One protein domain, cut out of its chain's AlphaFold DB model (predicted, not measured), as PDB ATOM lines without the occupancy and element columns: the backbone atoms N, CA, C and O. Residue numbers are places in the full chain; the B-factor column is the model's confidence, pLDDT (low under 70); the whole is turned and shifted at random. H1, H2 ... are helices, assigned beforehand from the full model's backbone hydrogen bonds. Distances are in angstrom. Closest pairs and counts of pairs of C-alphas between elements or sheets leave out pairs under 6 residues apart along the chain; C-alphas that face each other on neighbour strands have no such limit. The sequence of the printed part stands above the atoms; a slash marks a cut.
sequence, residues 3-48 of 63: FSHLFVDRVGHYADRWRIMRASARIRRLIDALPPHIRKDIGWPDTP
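This is residues 3 to 48 of the 63 residues of an uncharacterized protein of Nitratireductor sp. StC3 (UniProt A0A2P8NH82). One long straight helix, H1, makes most of the length of this domain, and a small head sits at its far end: the short helix H2, set about crosswise to H1, and then the unnamed tail of residues 42 to 48, which folds back toward the end of H1. Residues 3 to 27, which belong to H1, stick out from the head as a free arm. The printed part has 46 residues, with two named helices in the order H1, H2 and no named strand, so its class is all helix. The whole is extended, with a radius of gyration of the C-alphas of 16.8 A, and it spans 54 by 13 by 12 A.

Find C-alpha 3 at (201.746, 171.337, 167.496), where H1 begins; from there H1 covers residues 3 to 32 and runs 43.3 A to C-alpha 32 at (163.828, 191.981, 164.856). Look next at H2, residues 36 to 41, which ends at C-alpha 41 at (152.694, 187.529, 159.793) and measures 8.8 A from first to last C-alpha.

Begin with H1 and look at Ile 31: its C-alpha and that of Arg 39 in H2 are the closest of the two helices, 7.0 A apart. H1 and H2 are close but not clearly touching, with 2 pairs of C-alphas within 8 A. Their lines stand about perpendicular, at 80 degrees. In the backbones of H1 and H2, every O i to N i+4 pair is within hydrogen-bond range.

The C-alphas of Phe 3 and His 37 are the two farthest apart, at 53.9 A. The printed part has no cut, and the link from H1 to H2 is tight, with 3 residues between them. The mean pLDDT of the printed part is 78.5; look for values under 70 at residues 3 to 7, 10, 12 to 14 and 47 to 48.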
ATOM      1  N   PHE A   3     202.766 170.685 166.661       59.81
ATOM      2  CA  PHE A   3     201.746 171.337 167.496       59.81
ATOM      3  C   PHE A   3     200.924 172.393 166.735       59.81
ATOM      4  O   PHE A   3     199.766 172.648 167.056       59.81
ATOM      5  N   SER A   4     201.515 172.990 165.698       62.56
ATOM      6  CA  SER A   4     200.960 174.134 164.971       62.56
ATOM      7  C   SER A   4     199.764 173.761 164.089       62.56
ATOM      8  O   SER A   4     198.796 174.511 164.029       62.56
ATOM      9  N   HIS A   5     199.793 172.591 163.445       63.44
ATOM     10  CA  HIS A   5     198.720 172.147 162.545       63.44
ATOM     11  C   HIS A   5     197.430 171.813 163.300       63.44
ATOM     12  O   HIS A   5     196.363 172.290 162.931       63.44
ATOM     13  N   LEU A   6     197.536 171.107 164.431       67.06
ATOM     14  CA  LEU A   6     196.381 170.764 165.271       67.06
ATOM     15  C   LEU A   6     195.666 172.006 165.819       67.06
ATOM     16  O   LEU A   6     194.445 172.016 165.972       67.06
ATOM     17  N   PHE A   7     196.426 173.060 166.121       69.44
ATOM     18  CA  PHE A   7     195.867 174.330 166.567       69.44
ATOM     19  C   PHE A   7     195.129 175.054 165.435       69.44
ATOM     20  O   PHE A   7     194.003 175.504 165.639       69.44
ATOM     21  N   VAL A   8     195.723 175.119 164.238       72.75
ATOM     22  CA  VAL A   8     195.107 175.753 163.060       72.75
ATOM     23  C   VAL A   8     193.821 175.037 162.655       72.75
ATOM     24  O   VAL A   8     192.810 175.707 162.452       72.75
ATOM     25  N   ASP A   9     193.809 173.705 162.637       70.00
ATOM     26  CA  ASP A   9     192.608 172.931 162.302       70.00
ATOM     27  C   ASP A   9     191.500 173.143 163.341       70.00
ATOM     28  O   ASP A   9     190.343 173.399 163.000       70.00
ATOM     29  N   ARG A  10     191.843 173.137 164.635       68.81
ATOM     30  CA  ARG A  10     190.868 173.356 165.715       68.81
ATOM     31  C   ARG A  10     190.292 174.775 165.703       68.81
ATOM     32  O   ARG A  10     189.090 174.942 165.914       68.81
ATOM     33  N   VAL A  11     191.123 175.786 165.439       72.31
ATOM     34  CA  VAL A  11     190.683 177.183 165.276       72.31
ATOM     35  C   VAL A  11     189.858 177.346 164.001       72.31
ATOM     36  O   VAL A  11     188.845 178.041 164.039       72.31
ATOM     37  N   GLY A  12     190.218 176.668 162.909       69.50
ATOM     38  CA  GLY A  12     189.455 176.644 161.660       69.50
ATOM     39  C   GLY A  12     188.045 176.083 161.852       69.50
ATOM     40  O   GLY A  12     187.064 176.743 161.509       69.50
ATOM     41  N   HIS A  13     187.922 174.927 162.508       69.94
ATOM     42  CA  HIS A  13     186.624 174.332 162.841       69.94
ATOM     43  C   HIS A  13     185.791 175.199 163.790       69.94
ATOM     44  O   HIS A  13     184.561 175.234 163.698       69.94
ATOM     45  N   TYR A  14     186.436 175.913 164.715       69.88
ATOM     46  CA  TYR A  14     185.737 176.859 165.575       69.88
ATOM     47  C   TYR A  14     185.246 178.051 164.744       69.88
ATOM     48  O   TYR A  14     184.056 178.350 164.754       69.88
ATOM     49  N   ALA A  15     186.115 178.672 163.947       73.25
ATOM     50  CA  ALA A  15     185.787 179.823 163.112       73.25
ATOM     51  C   ALA A  15     184.601 179.565 162.171       73.25
ATOM     52  O   ALA A  15     183.776 180.461 161.990       73.25
ATOM     53  N   ASP A  16     184.476 178.356 161.623       75.38
ATOM     54  CA  ASP A  16     183.352 177.993 160.761       75.38
ATOM     55  C   ASP A  16     182.018 177.962 161.527       75.38
ATOM     56  O   ASP A  16     181.050 178.628 161.148       75.38
ATOM     57  N   ARG A  17     181.996 177.336 162.713       76.12
ATOM     58  CA  ARG A  17     180.829 177.402 163.611       76.12
ATOM     59  C   ARG A  17     180.494 178.837 164.015       76.12
ATOM     60  O   ARG A  17     179.323 179.213 164.022       76.12
ATOM     61  N   TRP A  18     181.498 179.672 164.280       73.81
ATOM     62  CA  TRP A  18     181.290 181.089 164.596       73.81
ATOM     63  C   TRP A  18     180.735 181.895 163.426       73.81
ATOM     64  O   TRP A  18     179.923 182.798 163.640       73.81
ATOM     65  N   ARG A  19     181.143 181.593 162.189       76.06
ATOM     66  CA  ARG A  19     180.584 182.227 160.989       76.06
ATOM     67  C   ARG A  19     179.105 181.901 160.838       76.06
ATOM     68  O   ARG A  19     178.316 182.827 160.647       76.06
ATOM     69  N   ILE A  20     178.728 180.636 161.012       80.94
ATOM     70  CA  ILE A  20     177.326 180.197 160.978       80.94
ATOM     71  C   ILE A  20     176.526 180.895 162.087       80.94
ATOM     72  O   ILE A  20     175.491 181.502 161.818       80.94
ATOM     73  N   MET A  21     177.044 180.917 163.319       81.38
ATOM     74  CA  MET A  21     176.388 181.599 164.441       81.38
ATOM     75  C   MET A  21     176.209 183.104 164.199       81.38
ATOM     76  O   MET A  21     175.145 183.651 164.494       81.38
ATOM     77  N   ARG A  22     177.212 183.792 163.631       83.12
ATOM     78  CA  ARG A  22     177.085 185.217 163.280       83.12
ATOM     79  C   ARG A  22     176.074 185.459 162.168       83.12
ATOM     80  O   ARG A  22     175.362 186.460 162.235       83.12
ATOM     81  N   ALA A  23     176.008 184.589 161.162       84.19
ATOM     82  CA  ALA A  23     175.010 184.697 160.102       84.19
ATOM     83  C   ALA A  23     173.593 184.601 160.689       84.19
ATOM     84  O   ALA A  23     172.774 185.488 160.447       84.19
ATOM     85  N   SER A  24     173.350 183.624 161.566       83.94
ATOM     86  CA  SER A  24     172.074 183.478 162.277       83.94
ATOM     87  C   SER A  24     171.755 184.681 163.169       83.94
ATOM     88  O   SER A  24     170.628 185.171 163.163       83.94
ATOM     89  N   ALA A  25     172.744 185.224 163.888       84.06
ATOM     90  CA  ALA A  25     172.560 186.422 164.708       84.06
ATOM     91  C   ALA A  25     172.245 187.673 163.866       84.06
ATOM     92  O   ALA A  25     171.452 188.518 164.282       84.06
ATOM     93  N   ARG A  26     172.839 187.803 162.674       85.50
ATOM     94  CA  ARG A  26     172.536 188.899 161.743       85.50
ATOM     95  C   ARG A  26     171.118 188.780 161.191       85.50
ATOM     96  O   ARG A  26     170.409 189.779 161.180       85.50
ATOM     97  N   ILE A  27     170.710 187.582 160.773       87.44
ATOM     98  CA  ILE A  27     169.347 187.317 160.292       87.44
ATOM     99  C   ILE A  27     168.337 187.642 161.391       87.44
ATOM    100  O   ILE A  27     167.394 188.385 161.142       87.44
ATOM    101  N   ARG A  28     168.589 187.192 162.626       86.19
ATOM    102  CA  ARG A  28     167.766 187.532 163.791       86.19
ATOM    103  C   ARG A  28     167.579 189.041 163.937       86.19
ATOM    104  O   ARG A  28     166.451 189.502 163.983       86.19
ATOM    105  N   ARG A  29     168.676 189.805 163.942       86.38
ATOM    106  CA  ARG A  29     168.629 191.271 164.069       86.38
ATOM    107  C   ARG A  29     167.876 191.946 162.924       86.38
ATOM    108  O   ARG A  29     167.208 192.943 163.161       86.38
ATOM    109  N   LEU A  30     167.993 191.427 161.701       88.56
ATOM    110  CA  LEU A  30     167.237 191.939 160.555       88.56
ATOM    111  C   LEU A  30     165.737 191.696 160.724       88.56
ATOM    112  O   LEU A  30     164.954 192.600 160.462       88.56
ATOM    113  N   ILE A  31     165.346 190.510 161.197       86.75
ATOM    114  CA  ILE A  31     163.940 190.184 161.446       86.75
ATOM    115  C   ILE A  31     163.402 190.983 162.641       86.75
ATOM    116  O   ILE A  31     162.301 191.516 162.571       86.75
ATOM    117  N   ASP A  32     164.193 191.153 163.701       84.81
ATOM    118  CA  ASP A  32     163.828 191.981 164.856       84.81
ATOM    119  C   ASP A  32     163.643 193.460 164.466       84.81
ATOM    120  O   ASP A  32     162.818 194.147 165.064       84.81
ATOM    121  N   ALA A  33     164.364 193.943 163.449       87.06
ATOM    122  CA  ALA A  33     164.221 195.297 162.911       87.06
ATOM    123  C   ALA A  33     162.987 195.485 162.009       87.06
ATOM    124  O   ALA A  33     162.670 196.621 161.649       87.06
ATOM    125  N   LEU A  34     162.289 194.407 161.629       87.56
ATOM    126  CA  LEU A  34     161.046 194.518 160.868       87.56
ATOM    127  C   LEU A  34     159.922 195.119 161.730       87.56
ATOM    128  O   LEU A  34     159.891 194.927 162.951       87.56
ATOM    129  N   PRO A  35     158.948 195.803 161.101       88.56
ATOM    130  CA  PRO A  35     157.753 196.270 161.786       88.56
ATOM    131  C   PRO A  35     156.994 195.134 162.497       88.56
ATOM    132  O   PRO A  35     156.919 194.024 161.962       88.56
ATOM    133  N   PRO A  36     156.339 195.405 163.645       84.12
ATOM    134  CA  PRO A  36     155.653 194.377 164.432       84.12
ATOM    135  C   PRO A  36     154.592 193.580 163.663       84.12
ATOM    136  O   PRO A  36     154.411 192.399 163.931       84.12
ATOM    137  N   HIS A  37     153.902 194.200 162.701       87.12
ATOM    138  CA  HIS A  37     152.895 193.510 161.890       87.12
ATOM    139  C   HIS A  37     153.527 192.441 160.984       87.12
ATOM    140  O   HIS A  37     153.099 191.296 161.025       87.12
ATOM    141  N   ILE A  38     154.625 192.764 160.289       87.38
ATOM    142  CA  ILE A  38     155.341 191.805 159.428       87.38
ATOM    143  C   ILE A  38     155.935 190.665 160.258       87.38
ATOM    144  O   ILE A  38     155.889 189.509 159.850       87.38
ATOM    145  N   ARG A  39     156.474 190.971 161.448       89.25
ATOM    146  CA  ARG A  39     156.984 189.944 162.371       89.25
ATOM    147  C   ARG A  39     155.884 188.971 162.796       89.25
ATOM    148  O   ARG A  39     156.131 187.771 162.832       89.25
ATOM    149  N   LYS A  40     154.670 189.466 163.058       85.38
ATOM    150  CA  LYS A  40     153.511 188.622 163.385       85.38
ATOM    151  C   LYS A  40     153.065 187.754 162.214       85.38
ATOM    152  O   LYS A  40     152.766 186.586 162.441       85.38
ATOM    153  N   ASP A  41     153.091 188.279 160.992       90.69
ATOM    154  CA  ASP A  41     152.694 187.529 159.793       90.69
ATOM    155  C   ASP A  41     153.572 186.288 159.562       90.69
ATOM    156  O   ASP A  41     153.091 185.256 159.100       90.69
ATOM    157  N   ILE A  42     154.852 186.356 159.940       86.88
ATOM    158  CA  ILE A  42     155.795 185.228 159.857       86.88
ATOM    159  C   ILE A  42     155.915 184.430 161.169       86.88
ATOM    160  O   ILE A  42     156.764 183.545 161.270       86.88
ATOM    161  N   GLY A  43     155.110 184.751 162.188       84.44
ATOM    162  CA  GLY A  43     155.144 184.089 163.496       84.44
ATOM    163  C   GLY A  43     156.425 184.335 164.303       84.44
ATOM    164  O   GLY A  43     156.800 183.510 165.137       84.44
ATOM    165  N   TRP A  44     157.129 185.441 164.054       86.38
ATOM    166  CA  TRP A  44     158.360 185.774 164.763       86.38
ATOM    167  C   TRP A  44     158.069 186.259 166.190       86.38
ATOM    168  O   TRP A  44     157.165 187.075 166.386       86.38
ATOM    169  N   PRO A  45     158.827 185.800 167.202       78.56
ATOM    170  CA  PRO A  45     158.590 186.191 168.583       78.56
ATOM    171  C   PRO A  45     158.908 187.670 168.819       78.56
ATOM    172  O   PRO A  45     159.960 188.163 168.415       78.56
ATOM    173  N   ASP A  46     158.023 188.361 169.538       70.81
ATOM    174  CA  ASP A  46     158.243 189.755 169.939       70.81
ATOM    175  C   ASP A  46     159.317 189.892 171.037       70.81
ATOM    176  O   ASP A  46     159.898 190.968 171.192       70.81
ATOM    177  N   THR A  47     159.628 188.811 171.766       66.44
ATOM    178  CA  THR A  47     160.679 188.777 172.790       66.44
ATOM    179  C   THR A  47     161.927 187.990 172.360       66.44
ATOM    180  O   THR A  47     161.841 186.939 171.710       66.44
ATOM    181  N   PRO A  48     163.135 188.480 172.710       58.56
ATOM    182  CA  PRO A  48     164.381 187.785 172.418       58.56
ATOM    183  C   PRO A  48     164.404 186.403 173.084       58.56
ATOM    184  O   PRO A  48     163.881 186.204 174.180       58.56
TER     185      PRO A  48